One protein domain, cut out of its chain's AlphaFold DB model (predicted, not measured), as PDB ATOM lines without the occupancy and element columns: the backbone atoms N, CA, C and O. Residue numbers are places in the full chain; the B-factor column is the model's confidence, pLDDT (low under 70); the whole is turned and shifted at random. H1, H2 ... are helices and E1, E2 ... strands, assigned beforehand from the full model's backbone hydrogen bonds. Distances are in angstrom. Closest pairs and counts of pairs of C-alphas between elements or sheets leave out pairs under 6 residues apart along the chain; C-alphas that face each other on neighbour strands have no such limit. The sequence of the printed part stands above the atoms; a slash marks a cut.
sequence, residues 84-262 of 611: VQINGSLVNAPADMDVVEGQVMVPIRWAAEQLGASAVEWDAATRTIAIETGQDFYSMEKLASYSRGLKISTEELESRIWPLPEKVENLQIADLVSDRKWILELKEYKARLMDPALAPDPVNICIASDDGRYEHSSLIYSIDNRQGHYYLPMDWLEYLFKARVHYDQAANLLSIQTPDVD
ATOM      1  N   VAL A  84     246.503 236.972 236.378       96.88
ATOM      2  CA  VAL A  84     245.731 236.086 235.499       96.88
ATOM      3  C   VAL A  84     246.471 234.775 235.285       96.88
ATOM      4  O   VAL A  84     247.671 234.763 235.009       96.88
ATOM      5  N   GLN A  85     245.751 233.666 235.404       96.94
ATOM      6  CA  GLN A  85     246.245 232.324 235.141       96.94
ATOM      7  C   GLN A  85     245.374 231.659 234.079       96.94
ATOM      8  O   GLN A  85     244.150 231.681 234.182       96.94
ATOM      9  N   ILE A  86     246.005 231.039 233.086       97.06
ATOM     10  CA  ILE A  86     245.337 230.258 232.045       97.06
ATOM     11  C   ILE A  86     245.817 228.816 232.150       97.06
ATOM     12  O   ILE A  86     247.023 228.569 232.124       97.06
ATOM     13  N   ASN A  87     244.894 227.865 232.303       95.50
ATOM     14  CA  ASN A  87     245.203 226.433 232.427       95.50
ATOM     15  C   ASN A  87     246.277 226.138 233.490       95.50
ATOM     16  O   ASN A  87     247.230 225.392 233.260       95.50
ATOM     17  N   GLY A  88     246.192 226.798 234.647       94.62
ATOM     18  CA  GLY A  88     247.179 226.632 235.715       94.62
ATOM     19  C   GLY A  88     248.518 227.363 235.494       94.62
ATOM     20  O   GLY A  88     249.384 227.320 236.367       94.62
ATOM     21  N   SER A  89     248.702 228.095 234.394       96.31
ATOM     22  CA  SER A  89     249.930 228.853 234.105       96.31
ATOM     23  C   SER A  89     249.712 230.359 234.226       96.31
ATOM     24  O   SER A  89     248.784 230.900 233.633       96.31
ATOM     25  N   LEU A  90     250.547 231.049 235.010       95.50
ATOM     26  CA  LEU A  90     250.469 232.506 235.153       95.50
ATOM     27  C   LEU A  90     250.820 233.178 233.818       95.50
ATOM     28  O   LEU A  90     251.831 232.836 233.202       95.50
ATOM     29  N   VAL A  91     250.010 234.148 233.398       94.94
ATOM     30  CA  VAL A  91     250.213 234.918 232.166       94.94
ATOM     31  C   VAL A  91     250.345 236.407 232.470       94.94
ATOM     32  O   VAL A  91     249.958 236.883 233.538       94.94
ATOM     33  N   ASN A  92     250.904 237.161 231.522       90.94
ATOM     34  CA  ASN A  92     250.958 238.614 231.638       90.94
ATOM     35  C   ASN A  92     249.541 239.180 231.527       90.94
ATOM     36  O   ASN A  92     248.936 239.123 230.456       90.94
ATOM     37  N   ALA A  93     249.036 239.721 232.633       88.56
ATOM     38  CA  ALA A  93     247.737 240.368 232.671       88.56
ATOM     39  C   ALA A  93     247.737 241.627 231.781       88.56
ATOM     40  O   ALA A  93     248.652 242.453 231.893       88.56
ATOM     41  N   PRO A  94     246.734 241.793 230.905       89.25
ATOM     42  CA  PRO A  94     246.477 243.050 230.219       89.25
ATOM     43  C   PRO A  94     246.380 244.246 231.172       89.25
ATOM     44  O   PRO A  94     245.972 244.122 232.328       89.25
ATOM     45  N   ALA A  95     246.725 245.428 230.661       87.00
ATOM     46  CA  ALA A  95     246.507 246.674 231.384       87.00
ATOM     47  C   ALA A  95     245.006 246.925 231.613       87.00
ATOM     48  O   ALA A  95     244.154 246.416 230.877       87.00
ATOM     49  N   ASP A  96     244.702 247.738 232.623       87.31
ATOM     50  CA  ASP A  96     243.352 248.203 232.946       87.31
ATOM     51  C   ASP A  96     242.330 247.077 233.163       87.31
ATOM     52  O   ASP A  96     241.158 247.232 232.841       87.31
ATOM     53  N   MET A  97     242.752 245.940 233.719       92.06
ATOM     54  CA  MET A  97     241.829 244.949 234.277       92.06
ATOM     55  C   MET A  97     241.477 245.338 235.713       92.06
ATOM     56  O   MET A  97     242.320 245.274 236.610       92.06
ATOM     57  N   ASP A  98     240.229 245.741 235.928       89.94
ATOM     58  CA  ASP A  98     239.672 246.097 237.231       89.94
ATOM     59  C   ASP A  98     238.450 245.236 237.570       89.94
ATOM     60  O   ASP A  98     237.895 244.526 236.729       89.94
ATOM     61  N   VAL A  99     238.055 245.270 238.843       93.12
ATOM     62  CA  VAL A  99     236.911 244.506 239.345       93.12
ATOM     63  C   VAL A  99     235.723 245.438 239.529       93.12
ATOM     64  O   VAL A  99     235.745 246.328 240.383       93.12
ATOM     65  N   VAL A 100     234.656 245.189 238.777       91.56
ATOM     66  CA  VAL A 100     233.407 245.949 238.826       91.56
ATOM     67  C   VAL A 100     232.279 245.008 239.230       91.56
ATOM     68  O   VAL A 100     232.037 243.996 238.588       91.56
ATOM     69  N   GLU A 101     231.608 245.304 240.346       90.62
ATOM     70  CA  GLU A 101     230.520 244.472 240.897       90.62
ATOM     71  C   GLU A 101     230.875 242.976 241.077       90.62
ATOM     72  O   GLU A 101     230.017 242.101 240.968       90.62
ATOM     73  N   GLY A 102     232.142 242.675 241.383       91.38
ATOM     74  CA  GLY A 102     232.633 241.299 241.543       91.38
ATOM     75  C   GLY A 102     232.968 240.585 240.229       91.38
ATOM     76  O   GLY A 102     233.303 239.406 240.257       91.38
ATOM     77  N   GLN A 103     232.903 241.284 239.095       95.56
ATOM     78  CA  GLN A 103     233.338 240.806 237.787       95.56
ATOM     79  C   GLN A 103     234.673 241.446 237.422       95.56
ATOM     80  O   GLN A 103     234.823 242.664 237.516       95.56
ATOM     81  N   VAL A 104     235.640 240.640 236.988       96.56
ATOM     82  CA  VAL A 104     236.853 241.175 236.363       96.56
ATOM     83  C   VAL A 104     236.489 241.643 234.959       96.56
ATOM     84  O   VAL A 104     235.901 240.880 234.194       96.56
ATOM     85  N   MET A 105     236.836 242.879 234.618       96.25
ATOM     86  CA  MET A 105     236.670 243.413 233.270       96.25
ATOM     87  C   MET A 105     237.846 242.941 232.410       96.25
ATOM     88  O   MET A 105     238.991 243.328 232.645       96.25
ATOM     89  N   VAL A 106     237.581 242.073 231.435       96.94
ATOM     90  CA  VAL A 106     238.607 241.425 230.603       96.94
ATOM     91  C   VAL A 106     238.589 242.025 229.196       96.94
ATOM     92  O   VAL A 106     237.507 242.188 228.647       96.94
ATOM     93  N   PRO A 107     239.733 242.345 228.564       96.50
ATOM     94  CA  PRO A 107     239.737 242.805 227.180       96.50
ATOM     95  C   PRO A 107     239.426 241.664 226.196       96.50
ATOM     96  O   PRO A 107     240.141 240.661 226.152       96.50
ATOM     97  N   ILE A 108     238.390 241.839 225.366       96.62
ATOM     98  CA  ILE A 108     237.850 240.775 224.496       96.62
ATOM     99  C   ILE A 108     238.859 240.233 223.490       96.62
ATOM    100  O   ILE A 108     238.981 239.022 223.357       96.62
ATOM    101  N   ARG A 109     239.600 241.106 222.793       96.44
ATOM    102  CA  ARG A 109     240.578 240.680 221.776       96.44
ATOM    103  C   ARG A 109     241.631 239.761 222.389       96.44
ATOM    104  O   ARG A 109     241.887 238.689 221.859       96.44
ATOM    105  N   TRP A 110     242.186 240.174 223.527       96.19
ATOM    106  CA  TRP A 110     243.170 239.378 224.251       96.19
ATOM    107  C   TRP A 110     242.572 238.040 224.692       96.19
ATOM    108  O   TRP A 110     243.174 237.000 224.451       96.19
ATOM    109  N   ALA A 111     241.377 238.050 225.290       97.00
ATOM    110  CA  ALA A 111     240.740 236.821 225.747       97.00
ATOM    111  C   ALA A 111     240.451 235.859 224.587       97.00
ATOM    112  O   ALA A 111     240.753 234.677 224.698       97.00
ATOM    113  N   ALA A 112     239.940 236.361 223.462       97.12
ATOM    114  CA  ALA A 112     239.673 235.570 222.268       97.12
ATOM    115  C   ALA A 112     240.945 234.887 221.738       97.12
ATOM    116  O   ALA A 112     240.943 233.680 221.513       97.12
ATOM    117  N   GLU A 113     242.056 235.623 221.625       95.56
ATOM    118  CA  GLU A 113     243.354 235.074 221.207       95.56
ATOM    119  C   GLU A 113     243.848 233.978 222.167       95.56
ATOM    120  O   GLU A 113     244.316 232.925 221.731       95.56
ATOM    121  N   GLN A 114     243.707 234.184 223.482       95.25
ATOM    122  CA  GLN A 114     244.063 233.168 224.480       95.25
ATOM    123  C   GLN A 114     243.165 231.921 224.422       95.25
ATOM    124  O   GLN A 114     243.596 230.833 224.803       95.25
ATOM    125  N   LEU A 115     241.925 232.080 223.961       95.12
ATOM    126  CA  LEU A 115     240.906 231.032 223.874       95.12
ATOM    127  C   LEU A 115     240.842 230.384 222.480       95.12
ATOM    128  O   LEU A 115     239.916 229.633 222.183       95.12
ATOM    129  N   GLY A 116     241.859 230.621 221.647       92.62
ATOM    130  CA  GLY A 116     242.053 229.924 220.378       92.62
ATOM    131  C   GLY A 116     241.367 230.565 219.176       92.62
ATOM    132  O   GLY A 116     241.186 229.881 218.172       92.62
ATOM    133  N   ALA A 117     241.000 231.848 219.254       96.38
ATOM    134  CA  ALA A 117     240.556 232.592 218.083       96.38
ATOM    135  C   ALA A 117     241.676 232.703 217.036       96.38
ATOM    136  O   ALA A 117     242.822 233.025 217.360       96.38
ATOM    137  N   SER A 118     241.326 232.452 215.778       96.00
ATOM    138  CA  SER A 118     242.184 232.602 214.602       96.00
ATOM    139  C   SER A 118     242.208 234.056 214.114       96.00
ATOM    140  O   SER A 118     243.258 234.538 213.680       96.00
ATOM    141  N   ALA A 119     241.091 234.781 214.254       96.56
ATOM    142  CA  ALA A 119     240.974 236.196 213.910       96.56
ATOM    143  C   ALA A 119     240.027 236.954 214.855       96.56
ATOM    144  O   ALA A 119     239.089 236.391 215.416       96.56
ATOM    145  N   VAL A 120     240.281 238.258 215.020       97.25
ATOM    146  CA  VAL A 120     239.407 239.189 215.751       97.25
ATOM    147  C   VAL A 120     239.372 240.527 215.017       97.25
ATOM    148  O   VAL A 120     240.378 241.251 214.970       97.25
ATOM    149  N   GLU A 121     238.209 240.900 214.501       96.44
ATOM    150  CA  GLU A 121     237.998 242.103 213.697       96.44
ATOM    151  C   GLU A 121     236.905 243.001 214.282       96.44
ATOM    152  O   GLU A 121     236.037 242.560 215.029       96.44
ATOM    153  N   TRP A 122     236.984 244.297 213.976       95.56
ATOM    154  CA  TRP A 122     235.980 245.284 214.365       95.56
ATOM    155  C   TRP A 122     235.313 245.849 213.116       95.56
ATOM    156  O   TRP A 122     235.971 246.508 212.308       95.56
ATOM    157  N   ASP A 123     234.004 245.655 213.009       93.69
ATOM    158  CA  ASP A 123     233.158 246.334 212.039       93.69
ATOM    159  C   ASP A 123     232.499 247.558 212.688       93.69
ATOM    160  O   ASP A 123     231.577 247.462 213.502       93.69
ATOM    161  N   ALA A 124     232.966 248.742 212.290       91.88
ATOM    162  CA  ALA A 124     232.448 250.012 212.779       91.88
ATOM    163  C   ALA A 124     231.021 250.326 212.299       91.88
ATOM    164  O   ALA A 124     230.323 251.079 212.977       91.88
ATOM    165  N   ALA A 125     230.592 249.794 211.149       91.31
ATOM    166  CA  ALA A 125     229.276 250.082 210.583       91.31
ATOM    167  C   ALA A 125     228.166 249.375 211.367       91.31
ATOM    168  O   ALA A 125     227.128 249.975 211.642       91.31
ATOM    169  N   THR A 126     228.410 248.125 211.765       89.75
ATOM    170  CA  THR A 126     227.464 247.309 212.541       89.75
ATOM    171  C   THR A 126     227.759 247.301 214.040       89.75
ATOM    172  O   THR A 126     226.976 246.754 214.812       89.75
ATOM    173  N   ARG A 127     228.861 247.936 214.470       93.50
ATOM    174  CA  ARG A 127     229.392 247.870 215.841       93.50
ATOM    175  C   ARG A 127     229.614 246.425 216.301       93.50
ATOM    176  O   ARG A 127     229.255 246.071 217.425       93.50
ATOM    177  N   THR A 128     230.203 245.612 215.427       95.19
ATOM    178  CA  THR A 128     230.395 244.176 215.653       95.19
ATOM    179  C   THR A 128     231.863 243.841 215.873       95.19
ATOM    180  O   THR A 128     232.725 244.237 215.092       95.19
ATOM    181  N   ILE A 129     232.148 243.076 216.922       97.19
ATOM    182  CA  ILE A 129     233.410 242.354 217.084       97.19
ATOM    183  C   ILE A 129     233.206 240.964 216.481       97.19
ATOM    184  O   ILE A 129     232.480 240.152 217.053       97.19
ATOM    185  N   ALA A 130     233.812 240.716 215.323       96.50
ATOM    186  CA  ALA A 130     233.784 239.421 214.651       96.50
ATOM    187  C   ALA A 130     234.989 238.586 215.095       96.50
ATOM    188  O   ALA A 130     236.119 239.079 215.102       96.50
ATOM    189  N   ILE A 131     234.746 237.347 215.505       97.69
ATOM    190  CA  ILE A 131     235.748 236.422 216.027       97.69
ATOM    191  C   ILE A 131     235.641 235.124 215.234       97.69
ATOM    192  O   ILE A 131     234.581 234.506 215.215       97.69
ATOM    193  N   GLU A 132     236.741 234.703 214.625       96.94
ATOM    194  CA  GLU A 132     236.854 233.403 213.957       96.94
ATOM    195  C   GLU A 132     237.657 232.448 214.838       96.94
ATOM    196  O   GLU A 132     238.552 232.876 215.581       96.94
ATOM    197  N   THR A 133     237.320 231.160 214.821       95.06
ATOM    198  CA  THR A 133     237.952 230.170 215.697       95.06
ATOM    199  C   THR A 133     237.803 228.733 215.197       95.06
ATOM    200  O   THR A 133     236.752 228.319 214.715       95.06
ATOM    201  N   GLY A 134     238.848 227.925 215.387       91.50
ATOM    202  CA  GLY A 134     238.850 226.492 215.068       91.50
ATOM    203  C   GLY A 134     238.349 225.587 216.203       91.50
ATOM    204  O   GLY A 134     238.578 224.378 216.171       91.50
ATOM    205  N   GLN A 135     237.748 226.154 217.255       91.94
ATOM    206  CA  GLN A 135     237.260 225.397 218.414       91.94
ATOM    207  C   GLN A 135     236.041 224.527 218.066       91.94
ATOM    208  O   GLN A 135     235.150 224.926 217.318       91.94
ATOM    209  N   ASP A 136     235.969 223.336 218.664       92.62
ATOM    210  CA  ASP A 136     234.882 222.370 218.447       92.62
ATOM    211  C   ASP A 136     233.660 222.691 219.324       92.62
ATOM    212  O   ASP A 136     233.345 221.984 220.287       92.62
ATOM    213  N   PHE A 137     232.972 223.788 218.998       92.19
ATOM    214  CA  PHE A 137     231.756 224.196 219.708       92.19
ATOM    215  C   PHE A 137     230.648 223.151 219.618       92.19
ATOM    216  O   PHE A 137     229.890 222.994 220.569       92.19
ATOM    217  N   TYR A 138     230.592 222.384 218.528       92.81
ATOM    218  CA  TYR A 138     229.622 221.306 218.371       92.81
ATOM    219  C   TYR A 138     229.681 220.310 219.536       92.81
ATOM    220  O   TYR A 138     228.667 220.035 220.183       92.81
ATOM    221  N   SER A 139     230.883 219.821 219.855       94.69
ATOM    222  CA  SER A 139     231.099 218.894 220.968       94.69
ATOM    223  C   SER A 139     230.872 219.570 222.324       94.69
ATOM    224  O   SER A 139     230.271 218.977 223.221       94.69
ATOM    225  N   MET A 140     231.310 220.822 222.486       93.88
ATOM    226  CA  MET A 140     231.111 221.567 223.736       93.88
ATOM    227  C   MET A 140     229.622 221.775 224.049       93.88
ATOM    228  O   MET A 140     229.187 221.511 225.172       93.88
ATOM    229  N   GLU A 141     228.829 222.191 223.060       93.94
ATOM    230  CA  GLU A 141     227.385 222.404 223.206       93.94
ATOM    231  C   GLU A 141     226.641 221.083 223.414       93.94
ATOM    232  O   GLU A 141     225.731 221.018 224.244       93.94
ATOM    233  N   LYS A 142     227.073 219.999 222.753       95.88
ATOM    234  CA  LYS A 142     226.503 218.663 222.967       95.88
ATOM    235  C   LYS A 142     226.667 218.212 224.417       95.88
ATOM    236  O   LYS A 142     225.696 217.804 225.055       95.88
ATOM    237  N   LEU A 143     227.877 218.332 224.973       95.75
ATOM    238  CA  LEU A 143     228.123 217.978 226.373       95.75
ATOM    239  C   LEU A 143     227.372 218.905 227.337       95.75
ATOM    240  O   LEU A 143     226.844 218.438 228.347       95.75
ATOM    241  N   ALA A 144     227.275 220.199 227.024       93.19
ATOM    242  CA  ALA A 144     226.466 221.130 227.804       93.19
ATOM    243  C   ALA A 144     224.988 220.719 227.808       93.19
ATOM    244  O   ALA A 144     224.338 220.739 228.855       93.19
ATOM    245  N   SER A 145     224.467 220.284 226.660       94.94
ATOM    246  CA  SER A 145     223.111 219.764 226.540       94.94
ATOM    247  C   SER A 145     222.917 218.489 227.360       94.94
ATOM    248  O   SER A 145     221.941 218.412 228.106       94.94
ATOM    249  N   TYR A 146     223.862 217.540 227.336       95.62
ATOM    250  CA  TYR A 146     223.820 216.370 228.223       95.62
ATOM    251  C   TYR A 146     223.824 216.752 229.703       95.62
ATOM    252  O   TYR A 146     222.968 216.292 230.457       95.62
ATOM    253  N   SER A 147     224.738 217.633 230.112       92.00
ATOM    254  CA  SER A 147     224.842 218.105 231.496       92.00
ATOM    255  C   SER A 147     223.537 218.743 231.982       92.00
ATOM    256  O   SER A 147     223.140 218.532 233.125       92.00
ATOM    257  N   ARG A 148     222.825 219.484 231.121       90.56
ATOM    258  CA  ARG A 148     221.509 220.056 231.449       90.56
ATOM    259  C   ARG A 148     220.399 219.003 231.473       90.56
ATOM    260  O   ARG A 148     219.600 219.002 232.401       90.56
ATOM    261  N   GLY A 149     220.342 218.125 230.473       91.50
ATOM    262  CA  GLY A 149     219.236 217.180 230.282       91.50
ATOM    263  C   GLY A 149     219.220 216.019 231.276       91.50
ATOM    264  O   GLY A 149     218.154 215.522 231.632       91.50
ATOM    265  N   LEU A 150     220.397 215.606 231.749       92.31
ATOM    266  CA  LEU A 150     220.550 214.498 232.695       92.31
ATOM    267  C   LEU A 150     220.415 214.930 234.163       92.31
ATOM    268  O   LEU A 150     220.432 214.082 235.053       92.31
ATOM    269  N   LYS A 151     220.274 216.232 234.441       87.31
ATOM    270  CA  LYS A 151     219.999 216.721 235.796       87.31
ATOM    271  C   LYS A 151     218.530 216.511 236.143       87.31
ATOM    272  O   LYS A 151     217.642 216.869 235.374       87.31
ATOM    273  N   ILE A 152     218.298 215.973 237.337       80.75
ATOM    274  CA  ILE A 152     216.965 215.892 237.934       80.75
ATOM    275  C   ILE A 152     216.560 217.301 238.383       80.75
ATOM    276  O   ILE A 152     217.308 217.974 239.098       80.75
ATOM    277  N   SER A 153     215.395 217.750 237.926       80.88
ATOM    278  CA  SER A 153     214.820 219.058 238.230       80.88
ATOM    279  C   SER A 153     214.022 219.039 239.545       80.88
ATOM    280  O   SER A 153     214.202 218.174 240.403       80.88
ATOM    281  N   THR A 154     213.144 220.021 239.748       84.69
ATOM    282  CA  THR A 154     212.223 220.047 240.889       84.69
ATOM    283  C   THR A 154     211.205 218.909 240.801       84.69
ATOM    284  O   THR A 154     210.783 218.530 239.713       84.69
ATOM    285  N   GLU A 155     210.751 218.409 241.955       85.75
ATOM    286  CA  GLU A 155     209.738 217.343 242.043       85.75
ATOM    287  C   GLU A 155     208.470 217.670 241.233       85.75
ATOM    288  O   GLU A 155     207.920 216.812 240.548       85.75
ATOM    289  N   GLU A 156     208.051 218.938 241.238       85.38
ATOM    290  CA  GLU A 156     206.912 219.410 240.448       85.38
ATOM    291  C   GLU A 156     207.148 219.266 238.936       85.38
ATOM    292  O   GLU A 156     206.277 218.756 238.231       85.38
ATOM    293  N   LEU A 157     208.315 219.684 238.429       82.75
ATOM    294  CA  LEU A 157     208.641 219.565 237.006       82.75
ATOM    295  C   LEU A 157     208.804 218.101 236.601       82.75
ATOM    296  O   LEU A 157     208.225 217.689 235.599       82.75
ATOM    297  N   GLU A 158     209.513 217.311 237.407       90.19
ATOM    298  CA  GLU A 158     209.721 215.881 237.163       90.19
ATOM    299  C   GLU A 158     208.403 215.095 237.155       90.19
ATOM    300  O   GLU A 158     208.258 214.158 236.380       90.19
ATOM    301  N   SER A 159     207.391 215.508 237.929       88.00
ATOM    302  CA  SER A 159     206.067 214.865 237.908       88.00
ATOM    303  C   SER A 159     205.288 215.050 236.595       88.00
ATOM    304  O   SER A 159     204.295 214.359 236.364       88.00
ATOM    305  N   ARG A 160     205.709 215.993 235.740       86.50
ATOM    306  CA  ARG A 160     205.003 216.402 234.513       86.50
ATOM    307  C   ARG A 160     205.708 215.981 233.225       86.50
ATOM    308  O   ARG A 160     205.125 216.137 232.152       86.50
ATOM    309  N   ILE A 161     206.933 215.476 233.327       93.81
ATOM    310  CA  ILE A 161     207.754 215.054 232.191       93.81
ATOM    311  C   ILE A 161     208.085 213.568 232.294       93.81
ATOM    312  O   ILE A 161     208.008 212.963 233.363       93.81
ATOM    313  N   TRP A 162     208.436 212.950 231.174       95.31
ATOM    314  CA  TRP A 162     208.852 211.558 231.162       95.31
ATOM    315  C   TRP A 162     210.174 211.353 231.914       95.31
ATOM    316  O   TRP A 162     211.043 212.231 231.902       95.31
ATOM    317  N   PRO A 163     210.328 210.211 232.609       94.38
ATOM    318  CA  PRO A 163     211.469 209.977 233.482       94.38
ATOM    319  C   PRO A 163     212.753 209.744 232.681       94.38
ATOM    320  O   PRO A 163     212.727 209.245 231.556       94.38
ATOM    321  N   LEU A 164     213.891 210.062 233.298       93.88
ATOM    322  CA  LEU A 164     215.195 209.615 232.810       93.88
ATOM    323  C   LEU A 164     215.359 208.096 232.998       93.88
ATOM    324  O   LEU A 164     214.726 207.516 233.884       93.88
ATOM    325  N   PRO A 165     216.241 207.445 232.218       92.44
ATOM    326  CA  PRO A 165     216.643 206.067 232.475       92.44
ATOM    327  C   PRO A 165     217.182 205.878 233.897       92.44
ATOM    328  O   PRO A 165     217.984 206.687 234.362       92.44
ATOM    329  N   GLU A 166     216.851 204.759 234.552       91.19
ATOM    330  CA  GLU A 166     217.359 204.421 235.902       91.19
ATOM    331  C   GLU A 166     218.896 204.445 235.973       91.19
ATOM    332  O   GLU A 166     219.494 204.771 236.998       91.19
ATOM    333  N   LYS A 167     219.563 204.155 234.847       90.12
ATOM    334  CA  LYS A 167     221.026 204.203 234.712       90.12
ATOM    335  C   LYS A 167     221.614 205.578 235.058       90.12
ATOM    336  O   LYS A 167     222.780 205.641 235.446       90.12
ATOM    337  N   VAL A 168     220.838 206.659 234.935       90.38
ATOM    338  CA  VAL A 168     221.287 208.028 235.227       90.38
ATOM    339  C   VAL A 168     221.541 208.246 236.720       90.38
ATOM    340  O   VAL A 168     222.461 208.983 237.060       90.38
ATOM    341  N   GLU A 169     220.819 207.569 237.620       85.25
ATOM    342  CA  GLU A 169     220.948 207.776 239.075       85.25
ATOM    343  C   GLU A 169     222.374 207.546 239.596       85.25
ATOM    344  O   GLU A 169     222.812 208.182 240.553       85.25
ATOM    345  N   ASN A 170     223.116 206.648 238.946       85.12
ATOM    346  CA  ASN A 170     224.483 206.289 239.319       85.12
ATOM    347  C   ASN A 170     225.537 206.883 238.372       85.12
ATOM    348  O   ASN A 170     226.727 206.573 238.490       85.12
ATOM    349  N   LEU A 171     225.121 207.717 237.416       89.38
ATOM    350  CA  LEU A 171     225.997 208.261 236.393       89.38
ATOM    351  C   LEU A 171     226.648 209.553 236.892       89.38
ATOM    352  O   LEU A 171     226.013 210.596 237.007       89.38
ATOM    353  N   GLN A 172     227.950 209.497 237.157       87.94
ATOM    354  CA  GLN A 172     228.730 210.709 237.394       87.94
ATOM    355  C   GLN A 172     229.013 211.388 236.060       87.94
ATOM    356  O   GLN A 172     229.531 210.736 235.157       87.94
ATOM    357  N   ILE A 173     228.683 212.672 235.937       85.38
ATOM    358  CA  ILE A 173     229.024 213.502 234.776       85.38
ATOM    359  C   ILE A 173     230.276 214.296 235.136       85.38
ATOM    360  O   ILE A 173     230.345 214.888 236.215       85.38
ATOM    361  N   ALA A 174     231.275 214.283 234.257       86.62
ATOM    362  CA  ALA A 174     232.500 215.035 234.475       86.62
ATOM    363  C   ALA A 174     232.204 216.544 234.555       86.62
ATOM    364  O   ALA A 174     231.471 217.095 233.731       86.62
ATOM    365  N   ASP A 175     232.816 217.228 235.524       86.44
ATOM    366  CA  ASP A 175     232.779 218.689 235.623       86.44
ATOM    367  C   ASP A 175     233.679 219.290 234.532       86.44
ATOM    368  O   ASP A 175     234.846 219.625 234.753       86.44
ATOM    369  N   LEU A 176     233.150 219.320 233.310       87.81
ATOM    370  CA  LEU A 176     233.771 219.890 232.113       87.81
ATOM    371  C   LEU A 176     232.978 221.083 231.569       87.81
ATOM    372  O   LEU A 176     233.521 221.859 230.788       87.81
ATOM    373  N   VAL A 177     231.727 221.252 232.006       83.38
ATOM    374  CA  VAL A 177     230.837 222.345 231.605       83.38
ATOM    375  C   VAL A 177     230.292 223.027 232.853       83.38
ATOM    376  O   VAL A 177     229.770 222.369 233.749       83.38
ATOM    377  N   SER A 178     230.386 224.354 232.880       80.00
ATOM    378  CA  SER A 178     229.860 225.193 233.955       80.00
ATOM    379  C   SER A 178     228.328 225.220 233.942       80.00
ATOM    380  O   SER A 178     227.712 225.419 232.895       80.00
ATOM    381  N   ASP A 179     227.705 225.056 235.107       73.75
ATOM    382  CA  ASP A 179     226.262 225.233 235.320       73.75
ATOM    383  C   ASP A 179     225.936 226.442 236.203       73.75
ATOM    384  O   ASP A 179     224.790 226.648 236.619       73.75
ATOM    385  N   ARG A 180     226.951 227.261 236.494       85.06
ATOM    386  CA  ARG A 180     226.785 228.436 237.336       85.06
ATOM    387  C   ARG A 180     225.961 229.494 236.616       85.06
ATOM    388  O   ARG A 180     226.023 229.669 235.402       85.06
ATOM    389  N   LYS A 181     225.242 230.291 237.401       87.06
ATOM    390  CA  LYS A 181     224.558 231.471 236.878       87.06
ATOM    391  C   LYS A 181     225.576 232.555 236.525       87.06
ATOM    392  O   LYS A 181     226.298 233.027 237.401       87.06
ATOM    393  N   TRP A 182     225.565 232.985 235.270       92.69
ATOM    394  CA  TRP A 182     226.417 234.064 234.787       92.69
ATOM    395  C   TRP A 182     225.894 235.457 235.155       92.69
ATOM    396  O   TRP A 182     224.686 235.720 235.191       92.69
ATOM    397  N   ILE A 183     226.830 236.377 235.367       92.88
ATOM    398  CA  ILE A 183     226.623 237.818 235.472       92.88
ATOM    399  C   ILE A 183     227.129 238.454 234.172       92.88
ATOM    400  O   ILE A 183     228.205 239.038 234.118       92.88
ATOM    401  N   LEU A 184     226.334 238.324 233.107       92.12
ATOM    402  CA  LEU A 184     226.657 238.908 231.797       92.12
ATOM    403  C   LEU A 184     226.467 240.432 231.781       92.12
ATOM    404  O   LEU A 184     227.187 241.163 231.112       92.12
ATOM    405  N   GLU A 185     225.508 240.927 232.560       91.06
ATOM    406  CA  GLU A 185     225.161 242.345 232.597       91.06
ATOM    407  C   GLU A 185     225.228 242.876 234.033       91.06
ATOM    408  O   GLU A 185     224.550 242.356 234.933       91.06
ATOM    409  N   LEU A 186     226.035 243.922 234.228       90.31
ATOM    410  CA  LEU A 186     226.267 244.604 235.499       90.31
ATOM    411  C   LEU A 186     225.006 245.367 235.940       90.31
ATOM    412  O   LEU A 186     224.208 245.838 235.122       90.31
ATOM    413  N   LYS A 187     224.792 245.505 237.252       88.19
ATOM    414  CA  LYS A 187     223.583 246.125 237.819       88.19
ATOM    415  C   LYS A 187     223.465 247.593 237.438       88.19
ATOM    416  O   LYS A 187     222.359 248.034 237.128       88.19
ATOM    417  N   GLU A 188     224.571 248.337 237.430       81.62
ATOM    418  CA  GLU A 188     224.564 249.739 237.003       81.62
ATOM    419  C   GLU A 188     224.040 249.895 235.564       81.62
ATOM    420  O   GLU A 188     223.240 250.791 235.291       81.62
ATOM    421  N   TYR A 189     224.412 248.987 234.659       78.38
ATOM    422  CA  TYR A 189     223.947 248.991 233.270       78.38
ATOM    423  C   TYR A 189     222.475 248.593 233.151       78.38
ATOM    424  O   TYR A 189     221.719 249.259 232.447       78.38
ATOM    425  N   LYS A 190     222.021 247.585 233.904       78.38
ATOM    426  CA  LYS A 190     220.595 247.209 233.941       78.38
ATOM    427  C   LYS A 190     219.693 248.359 234.380       78.38
ATOM    428  O   LYS A 190     218.607 248.514 233.836       78.38
ATOM    429  N   ALA A 191     220.141 249.176 235.333       71.38
ATOM    430  CA  ALA A 191     219.399 250.362 235.750       71.38
ATOM    431  C   ALA A 191     219.294 251.405 234.624       71.38
ATOM    432  O   ALA A 191     218.240 252.013 234.462       71.38
ATOM    433  N   ARG A 192     220.352 251.572 233.817       73.12
ATOM    434  CA  ARG A 192     220.344 252.458 232.640       73.12
ATOM    435  C   ARG A 192     219.443 251.938 231.523       73.12
ATOM    436  O   ARG A 192     218.783 252.742 230.892       73.12
ATOM    437  N   LEU A 193     219.349 250.622 231.312       69.81
ATOM    438  CA  LEU A 193     218.440 250.036 230.309       69.81
ATOM    439  C   LEU A 193     216.956 250.327 230.585       69.81
ATOM    440  O   LEU A 193     216.147 250.308 229.664       69.81
ATOM    441  N   MET A 194     216.596 250.613 231.840       75.62
ATOM    442  CA  MET A 194     215.236 251.024 232.210       75.62
ATOM    443  C   MET A 194     214.950 252.504 231.890       75.62
ATOM    444  O   MET A 194     213.800 252.929 231.981       75.62
ATOM    445  N   ASP A 195     215.971 253.281 231.515       76.06
ATOM    446  CA  ASP A 195     215.863 254.668 231.061       76.06
ATOM    447  C   ASP A 195     216.396 254.784 229.617       76.06
ATOM    448  O   ASP A 195     217.610 254.848 229.405       76.06
ATOM    449  N   PRO A 196     215.514 254.855 228.602       71.12
ATOM    450  CA  PRO A 196     215.919 254.936 227.199       71.12
ATOM    451  C   PRO A 196     216.877 256.093 226.878       71.12
ATOM    452  O   PRO A 196     217.619 256.011 225.906       71.12
ATOM    453  N   ALA A 197     216.885 257.165 227.680       73.94
ATOM    454  CA  ALA A 197     217.791 258.298 227.485       73.94
ATOM    455  C   ALA A 197     219.228 258.022 227.968       73.94
ATOM    456  O   ALA A 197     220.144 258.770 227.624       73.94
ATOM    457  N   LEU A 198     219.424 256.980 228.780       69.00
ATOM    458  CA  LEU A 198     220.706 256.590 229.375       69.00
ATOM    459  C   LEU A 198     221.209 255.228 228.881       69.00
ATOM    460  O   LEU A 198     222.310 254.820 229.267       69.00
ATOM    461  N   ALA A 199     220.424 254.526 228.061       70.50
ATOM    462  CA  ALA A 199     220.797 253.239 227.493       70.50
ATOM    463  C   ALA A 199     222.042 253.400 226.593       70.50
ATOM    464  O   ALA A 199     222.000 254.161 225.626       70.50
ATOM    465  N   PRO A 200     223.168 252.735 226.907       73.44
ATOM    466  CA  PRO A 200     224.349 252.785 226.056       73.44
ATOM    467  C   PRO A 200     224.112 252.002 224.762       73.44
ATOM    468  O   PRO A 200     223.433 250.975 224.774       73.44
ATOM    469  N   ASP A 201     224.722 252.456 223.665       82.06
ATOM    470  CA  ASP A 201     224.727 251.702 222.411       82.06
ATOM    471  C   ASP A 201     225.433 250.354 222.628       82.06
ATOM    472  O   ASP A 201     226.632 250.352 222.950       82.06
ATOM    473  N   PRO A 202     224.758 249.212 222.416       89.00
ATOM    474  CA  PRO A 202     225.391 247.916 222.593       89.00
ATOM    475  C   PRO A 202     226.519 247.706 221.576       89.00
ATOM    476  O   PRO A 202     226.624 248.389 220.547       89.00
ATOM    477  N   VAL A 203     227.381 246.744 221.883       92.88
ATOM    478  CA  VAL A 203     228.311 246.147 220.921       92.88
ATOM    479  C   VAL A 203     227.819 244.743 220.627       92.88
ATOM    480  O   VAL A 203     227.472 244.007 221.550       92.88
ATOM    481  N   ASN A 204     227.785 244.380 219.352       95.69
ATOM    482  CA  ASN A 204     227.535 243.006 218.953       95.69
ATOM    483  C   ASN A 204     228.855 242.226 218.995       95.69
ATOM    484  O   ASN A 204     229.886 242.728 218.549       95.69
ATOM    485  N   ILE A 205     228.843 241.006 219.516       96.88
ATOM    486  CA  ILE A 205     229.942 240.053 219.350       96.88
ATOM    487  C   ILE A 205     229.411 238.877 218.551       96.88
ATOM    488  O   ILE A 205     228.402 238.294 218.937       96.88
ATOM    489  N   CYS A 206     230.105 238.537 217.471       95.06
ATOM    490  CA  CYS A 206     229.821 237.383 216.635       95.06
ATOM    491  C   CYS A 206     231.021 236.437 216.673       95.06
ATOM    492  O   CYS A 206     232.131 236.848 216.338       95.06
ATOM    493  N   ILE A 207     230.803 235.192 217.087       94.88
ATOM    494  CA  ILE A 207     231.803 234.123 217.056       94.88
ATOM    495  C   ILE A 207     231.391 233.127 215.989       94.88
ATOM    496  O   ILE A 207     230.303 232.571 216.081       94.88
ATOM    497  N   ALA A 208     232.259 232.885 215.016       91.81
ATOM    498  CA  ALA A 208     232.046 231.910 213.960       91.81
ATOM    499  C   ALA A 208     233.157 230.854 213.963       91.81
ATOM    500  O   ALA A 208     234.325 231.167 214.207       91.81
ATOM    501  N   SER A 209     232.803 229.598 213.694       89.25
ATOM    502  CA  SER A 209     233.799 228.565 213.434       89.25
ATOM    503  C   SER A 209     234.448 228.768 212.065       89.25
ATOM    504  O   SER A 209     233.797 229.231 211.129       89.25
ATOM    505  N   ASP A 210     235.712 228.362 211.916       86.44
ATOM    506  CA  ASP A 210     236.452 228.486 210.645       86.44
ATOM    507  C   ASP A 210     235.747 227.775 209.457       86.44
ATOM    508  O   ASP A 210     235.973 228.114 208.297       86.44
ATOM    509  N   ASP A 211     234.897 226.774 209.728       81.31
ATOM    510  CA  ASP A 211     234.106 226.042 208.724       81.31
ATOM    511  C   ASP A 211     232.706 226.635 208.460       81.31
ATOM    512  O   ASP A 211     231.968 226.106 207.625       81.31
ATOM    513  N   GLY A 212     232.333 227.707 209.167       81.88
ATOM    514  CA  GLY A 212     231.043 228.393 209.056       81.88
ATOM    515  C   GLY A 212     229.837 227.617 209.596       81.88
ATOM    516  O   GLY A 212     228.706 228.044 209.388       81.88
ATOM    517  N   ARG A 213     230.039 226.472 210.261       78.81
ATOM    518  CA  ARG A 213     228.943 225.620 210.767       78.81
ATOM    519  C   ARG A 213     228.443 226.001 212.155       78.81
ATOM    520  O   ARG A 213     227.406 225.501 212.581       78.81
ATOM    521  N   TYR A 214     229.193 226.825 212.874       85.19
ATOM    522  CA  TYR A 214     228.798 227.415 214.140       85.19
ATOM    523  C   TYR A 214     228.919 228.925 214.012       85.19
ATOM    524  O   TYR A 214     229.975 229.433 213.650       85.19
ATOM    525  N   GLU A 215     227.852 229.633 214.344       88.06
ATOM    526  CA  GLU A 215     227.845 231.083 214.459       88.06
ATOM    527  C   GLU A 215     227.025 231.438 215.688       88.06
ATOM    528  O   GLU A 215     225.900 230.967 215.808       88.06
ATOM    529  N   HIS A 216     227.568 232.243 216.600       88.00
ATOM    530  CA  HIS A 216     226.878 232.745 217.785       88.00
ATOM    531  C   HIS A 216     227.035 234.258 217.855       88.00
ATOM    532  O   HIS A 216     228.142 234.770 218.022       88.00
ATOM    533  N   SER A 217     225.913 234.973 217.791       90.12
ATOM    534  CA  SER A 217     225.866 236.432 217.922       90.12
ATOM    535  C   SER A 217     225.225 236.868 219.239       90.12
ATOM    536  O   SER A 217     224.286 236.243 219.736       90.12
ATOM    537  N   SER A 218     225.732 237.936 219.854       92.44
ATOM    538  CA  SER A 218     225.214 238.456 221.124       92.44
ATOM    539  C   SER A 218     225.427 239.955 221.285       92.44
ATOM    540  O   SER A 218     226.524 240.472 221.092       92.44
ATOM    541  N   LEU A 219     224.370 240.641 221.726       91.69
ATOM    542  CA  LEU A 219     224.425 242.048 222.113       91.69
ATOM    543  C   LEU A 219     224.916 242.181 223.552       91.69
ATOM    544  O   LEU A 219     224.362 241.560 224.460       91.69
ATOM    545  N   ILE A 220     225.917 243.033 223.749       91.19
ATOM    546  CA  ILE A 220     226.554 243.268 225.043       91.19
ATOM    547  C   ILE A 220     226.366 244.725 225.437       91.19
ATOM    548  O   ILE A 220     226.807 245.631 224.723       91.19
ATOM    549  N   TYR A 221     225.734 244.950 226.589       89.31
ATOM    550  CA  TYR A 221     225.456 246.298 227.091       89.31
ATOM    551  C   TYR A 221     226.476 246.751 228.132       89.31
ATOM    552  O   TYR A 221     226.846 247.922 228.152       89.31
ATOM    553  N   SER A 222     226.980 245.833 228.960       90.38
ATOM    554  CA  SER A 222     227.991 246.102 229.997       90.38
ATOM    555  C   SER A 222     229.430 246.083 229.471       90.38
ATOM    556  O   SER A 222     230.361 245.781 230.220       90.38
ATOM    557  N   ILE A 223     229.620 246.377 228.185       91.06
ATOM    558  CA  ILE A 223     230.940 246.486 227.565       91.06
ATOM    559  C   ILE A 223     231.479 247.909 227.726       91.06
ATOM    560  O   ILE A 223     230.762 248.889 227.521       91.06
ATOM    561  N   ASP A 224     232.749 248.028 228.087       90.44
ATOM    562  CA  ASP A 224     233.410 249.310 228.312       90.44
ATOM    563  C   ASP A 224     234.523 249.529 227.283       90.44
ATOM    564  O   ASP A 224     235.345 248.643 227.051       90.44
ATOM    565  N   ASN A 225     234.557 250.704 226.654       90.69
ATOM    566  CA  ASN A 225     235.598 251.066 225.694       90.69
ATOM    567  C   ASN A 225     236.636 251.962 226.374       90.69
ATOM    568  O   ASN A 225     236.405 253.149 226.610       90.69
ATOM    569  N   ARG A 226     237.815 251.396 226.629       90.62
ATOM    570  CA  ARG A 226     238.949 252.069 227.260       90.62
ATOM    571  C   ARG A 226     240.033 252.279 226.215       90.62
ATOM    572  O   ARG A 226     240.756 251.358 225.854       90.62
ATOM    573  N   GLN A 227     240.124 253.505 225.702       86.81
ATOM    574  CA  GLN A 227     241.145 253.900 224.719       86.81
ATOM    575  C   GLN A 227     241.165 253.026 223.445       86.81
ATOM    576  O   GLN A 227     242.222 252.777 222.877       86.81
ATOM    577  N   GLY A 228     240.000 252.565 222.975       85.56
ATOM    578  CA  GLY A 228     239.884 251.706 221.789       85.56
ATOM    579  C   GLY A 228     239.959 250.205 222.082       85.56
ATOM    580  O   GLY A 228     239.864 249.404 221.155       85.56
ATOM    581  N   HIS A 229     240.089 249.814 223.352       91.00
ATOM    582  CA  HIS A 229     240.025 248.428 223.797       91.00
ATOM    583  C   HIS A 229     238.693 248.166 224.497       91.00
ATOM    584  O   HIS A 229     238.301 248.901 225.401       91.00
ATOM    585  N   TYR A 230     238.000 247.112 224.077       94.62
ATOM    586  CA  TYR A 230     236.711 246.729 224.641       94.62
ATOM    587  C   TYR A 230     236.888 245.708 225.763       94.62
ATOM    588  O   TYR A 230     237.489 244.653 225.550       94.62
ATOM    589  N   TYR A 231     236.343 246.024 226.935       95.56
ATOM    590  CA  TYR A 231     236.383 245.205 228.139       95.56
ATOM    591  C   TYR A 231     234.979 244.728 228.498       95.56
ATOM    592  O   TYR A 231     234.045 245.526 228.503       95.56
ATOM    593  N   LEU A 232     234.831 243.451 228.836       95.75
ATOM    594  CA  LEU A 232     233.561 242.856 229.254       95.75
ATOM    595  C   LEU A 232     233.714 242.056 230.556       95.75
ATOM    596  O   LEU A 232     234.825 241.616 230.868       95.75
ATOM    597  N   PRO A 233     232.624 241.860 231.322       96.81
ATOM    598  CA  PRO A 233     232.629 241.000 232.502       96.81
ATOM    599  C   PRO A 233     233.163 239.594 232.192       96.81
ATOM    600  O   PRO A 233     232.779 239.001 231.184       96.81
ATOM    601  N   MET A 234     234.019 239.047 233.062       96.81
ATOM    602  CA  MET A 234     234.675 237.744 232.873       96.81
ATOM    603  C   MET A 234     233.709 236.594 232.549       96.81
ATOM    604  O   MET A 234     234.081 235.684 231.814       96.81
ATOM    605  N   ASP A 235     232.472 236.629 233.053       96.44
ATOM    606  CA  ASP A 235     231.470 235.583 232.820       96.44
ATOM    607  C   ASP A 235     231.090 235.431 231.338       96.44
ATOM    608  O   ASP A 235     230.691 234.346 230.913       96.44
ATOM    609  N   TRP A 236     231.278 236.476 230.526       96.19
ATOM    610  CA  TRP A 236     231.121 236.365 229.079       96.19
ATOM    611  C   TRP A 236     232.104 235.387 228.448       96.19
ATOM    612  O   TRP A 236     231.784 234.814 227.412       96.19
ATOM    613  N   LEU A 237     233.273 235.154 229.053       95.75
ATOM    614  CA  LEU A 237     234.222 234.176 228.528       95.75
ATOM    615  C   LEU A 237     233.666 232.751 228.605       95.75
ATOM    616  O   LEU A 237     233.919 231.951 227.707       95.75
ATOM    617  N   GLU A 238     232.868 232.439 229.630       93.81
ATOM    618  CA  GLU A 238     232.184 231.142 229.687       93.81
ATOM    619  C   GLU A 238     231.056 231.055 228.672       93.81
ATOM    620  O   GLU A 238     230.893 230.036 228.009       93.81
ATOM    621  N   TYR A 239     230.284 232.131 228.538       92.31
ATOM    622  CA  TYR A 239     229.159 232.170 227.615       92.31
ATOM    623  C   TYR A 239     229.610 232.002 226.155       92.31
ATOM    624  O   TYR A 239     229.079 231.153 225.436       92.31
ATOM    625  N   LEU A 240     230.623 232.780 225.759       92.50
ATOM    626  CA  LEU A 240     231.120 232.902 224.391       92.50
ATOM    627  C   LEU A 240     232.091 231.788 223.989       92.50
ATOM    628  O   LEU A 240     232.002 231.274 222.884       92.50
ATOM    629  N   PHE A 241     233.020 231.413 224.871       92.94
ATOM    630  CA  PHE A 241     234.115 230.493 224.531       92.94
ATOM    631  C   PHE A 241     234.041 229.161 225.276       92.94
ATOM    632  O   PHE A 241     234.956 228.347 225.171       92.94
ATOM    633  N   LYS A 242     232.999 228.954 226.094       91.94
ATOM    634  CA  LYS A 242     232.852 227.779 226.971       91.94
ATOM    635  C   LYS A 242     234.046 227.564 227.909       91.94
ATOM    636  O   LYS A 242     234.250 226.467 228.427       91.94
ATOM    637  N   ALA A 243     234.829 228.615 228.155       94.12
ATOM    638  CA  ALA A 243     235.883 228.601 229.154       94.12
ATOM    639  C   ALA A 243     235.265 228.542 230.556       94.12
ATOM    640  O   ALA A 243     234.138 228.971 230.766       94.12
ATOM    641  N   ARG A 244     236.001 228.049 231.549       93.50
ATOM    642  CA  ARG A 244     235.618 228.215 232.956       93.50
ATOM    643  C   ARG A 244     236.404 229.362 233.550       93.50
ATOM    644  O   ARG A 244     237.624 229.400 233.394       93.50
ATOM    645  N   VAL A 245     235.725 230.278 234.231       95.19
ATOM    646  CA  VAL A 245     236.378 231.407 234.889       95.19
ATOM    647  C   VAL A 245     236.058 231.439 236.373       95.19
ATOM    648  O   VAL A 245     234.930 231.216 236.811       95.19
ATOM    649  N   HIS A 246     237.076 231.741 237.165       95.12
ATOM    650  CA  HIS A 246     236.948 231.935 238.597       95.12
ATOM    651  C   HIS A 246     237.817 233.108 239.023       95.12
ATOM    652  O   HIS A 246     238.988 233.175 238.660       95.12
ATOM    653  N   TYR A 247     237.251 234.014 239.812       96.06
ATOM    654  CA  TYR A 247     238.000 235.110 240.403       96.06
ATOM    655  C   TYR A 247     238.096 234.928 241.916       96.06
ATOM    656  O   TYR A 247     237.086 234.970 242.622       96.06
ATOM    657  N   ASP A 248     239.323 234.746 242.405       95.62
ATOM    658  CA  ASP A 248     239.642 234.748 243.828       95.62
ATOM    659  C   ASP A 248     239.961 236.181 244.267       95.62
ATOM    660  O   ASP A 248     241.023 236.735 243.970       95.62
ATOM    661  N   GLN A 249     239.032 236.780 245.012       91.69
ATOM    662  CA  GLN A 249     239.167 238.139 245.526       91.69
ATOM    663  C   GLN A 249     240.299 238.284 246.558       91.69
ATOM    664  O   GLN A 249     240.895 239.356 246.649       91.69
ATOM    665  N   ALA A 250     240.599 237.247 247.346       89.94
ATOM    666  CA  ALA A 250     241.650 237.306 248.361       89.94
ATOM    667  C   ALA A 250     243.044 237.242 247.724       89.94
ATOM    668  O   ALA A 250     243.958 237.937 248.168       89.94
ATOM    669  N   ALA A 251     243.190 236.438 246.669       90.69
ATOM    670  CA  ALA A 251     244.424 236.332 245.895       90.69
ATOM    671  C   ALA A 251     244.554 237.393 244.783       90.69
ATOM    672  O   ALA A 251     245.633 237.527 244.207       90.69
ATOM    673  N   ASN A 252     243.482 238.139 244.480       92.62
ATOM    674  CA  ASN A 252     243.376 239.028 243.316       92.62
ATOM    675  C   ASN A 252     243.746 238.297 242.007       92.62
ATOM    676  O   ASN A 252     244.506 238.814 241.182       92.62
ATOM    677  N   LEU A 253     243.254 237.061 241.866       95.19
ATOM    678  CA  LEU A 253     243.629 236.120 240.811       95.19
ATOM    679  C   LEU A 253     242.406 235.717 239.985       95.19
ATOM    680  O   LEU A 253     241.467 235.117 240.506       95.19
ATOM    681  N   LEU A 254     242.445 236.012 238.687       97.44
ATOM    682  CA  LEU A 254     241.528 235.472 237.692       97.44
ATOM    683  C   LEU A 254     242.111 234.181 237.107       97.44
ATOM    684  O   LEU A 254     243.143 234.204 236.437       97.44
ATOM    685  N   SER A 255     241.420 233.070 237.316       97.50
ATOM    686  CA  SER A 255     241.726 231.778 236.712       97.50
ATOM    687  C   SER A 255     240.797 231.527 235.531       97.50
ATOM    688  O   SER A 255     239.578 231.567 235.688       97.50
ATOM    689  N   ILE A 256     241.373 231.247 234.364       97.19
ATOM    690  CA  ILE A 256     240.672 230.887 233.130       97.19
ATOM    691  C   ILE A 256     241.116 229.476 232.738       97.19
ATOM    692  O   ILE A 256     242.305 229.203 232.580       97.19
ATOM    693  N   GLN A 257     240.167 228.568 232.578       95.50
ATOM    694  CA  GLN A 257     240.411 227.207 232.120       95.50
ATOM    695  C   GLN A 257     239.759 227.033 230.752       95.50
ATOM    696  O   GLN A 257     238.541 227.162 230.620       95.50
ATOM    697  N   THR A 258     240.566 226.748 229.735       94.06
ATOM    698  CA  THR A 258     240.072 226.476 228.383       94.06
ATOM    699  C   THR A 258     239.355 225.126 228.345       94.06
ATOM    700  O   THR A 258     239.719 224.228 229.119       94.06
ATOM    701  N   PRO A 259     238.357 224.950 227.463       93.19
ATOM    702  CA  PRO A 259     237.732 223.649 227.264       93.19
ATOM    703  C   PRO A 259     238.767 222.630 226.761       93.19
ATOM    704  O   PRO A 259     239.567 222.922 225.873       93.19
ATOM    705  N   ASP A 260     238.757 221.433 227.346       93.69
ATOM    706  CA  ASP A 260     239.576 220.305 226.899       93.69
ATOM    707  C   ASP A 260     238.735 219.441 225.953       93.69
ATOM    708  O   ASP A 260     237.901 218.644 226.386       93.69
ATOM    709  N   VAL A 261     238.908 219.658 224.647       92.44
ATOM    710  CA  VAL A 261     238.078 219.036 223.603       92.44
ATOM    711  C   VAL A 261     238.209 217.509 223.598       92.44
ATOM    712  O   VAL A 261     237.218 216.815 223.367       92.44
ATOM    713  N   ASP A 262     239.393 216.971 223.895       95.12
ATOM    714  CA  ASP A 262     239.623 215.524 223.909       95.12
ATOM    715  C   ASP A 262     238.918 214.864 225.100       95.12
ATOM    716  O   ASP A 262     238.280 213.812 224.950       95.12
TER     717      ASP A 262
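AT A GLANCE: This is residues 84 to 262 of the 611 residues of the protein "Cu_amine_oxidN1 domain-containing protein" of Syntrophomonas sp (UniProt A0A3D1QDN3). Three small sheets, E4 E5 E6 E7, E2 E1 E11 E10 and E3 E9 E8, stand round the short helix H6 in the middle of the body, with short H1 near it. A long excursion through H2, H3 and H4 reaches away from this body, residues 153 to 162 sticking out, and returns through residues 171 to 186, which hold no named element. The printed part has 179 residues, with six named helices and eleven named strands in the order E1 E2 E3 H1 E4 E5 H2 H3 H4 H5 E6 E7 E8 E9 H6 E10 E11. The class is mixed; the first two sheets are mixed and the third antiparallel. The whole is compact, with a radius of gyration of the C-alphas of 18.2 A, spanning 56 by 41 by 40 A.

IN THESE COORDINATES: E4, residues 117 to 123, is 16.7 A long and begins at C-alpha 117 (240.556, 232.592, 218.083). E5 is residues 128 to 133, 15.9 A; E6 203 to 209, 19.9 A; E7 215 to 220, 16.2 A. E1 is residues 84 to 86, E2 89 to 91, E10 244 to 248 and E11 253 to 257, ending at C-alpha 257 (240.411, 227.207, 232.120). E3 is residues 103 to 107, E8 224 to 226 and E9 229 to 233. H2, residues 137 to 149, is 17.8 A long; H1 is 108 to 114, H3 155 to 158, H4 166 to 170, H5 187 to 193 and H6 235 to 241.

HOW THE PARTS SIT: The twisted sheet E4 E5 E6 E7 has hairpins E4 and E5 (N 121 to O 130, 2.8 A) and E6 and E7 (N 205 to O 218, 2.9 A), with E5 and E6 parallel (N 131 to O 206, 2.8 A). H1 and H6 are on the same face, at heights of 8.8 A and 9.1 A over the sheet, making two layers, helices on one face of a sheet. E5, H2 H3 H4 H5, E6 is a strand-helix-strand unit, parallel strands with helices between. H6 is also on the other two sheets; its closest C-alphas to E10 are Glu 238 and Arg 244, 5.6 A. E10 and E11 form a hairpin (N 246 to O 255, 2.9 A), E11 and E1 are parallel (N 85 to O 254, 2.9 A), and E2 and E1 meet only at a point. E9 is antiparallel to E3 (N 106 to O 232, 2.9 A) and to E8 (N 224 to O 231, 2.8 A). H1, H2, H5 and H6 have every O i to N i+4 pair within hydrogen-bond range; H4 has 0 of 1, with 1 of 2 O i to N i+3 pairs, and H3 is too short for an i+4 pair.

THE WHOLE: The C-alphas of Glu 166 and Gln 227 are the two farthest apart, 56.0 A. The printed part has no cut; the links E2 to E3 and H4 to H5 are long. Residues 193 and 198 have pLDDT under 70.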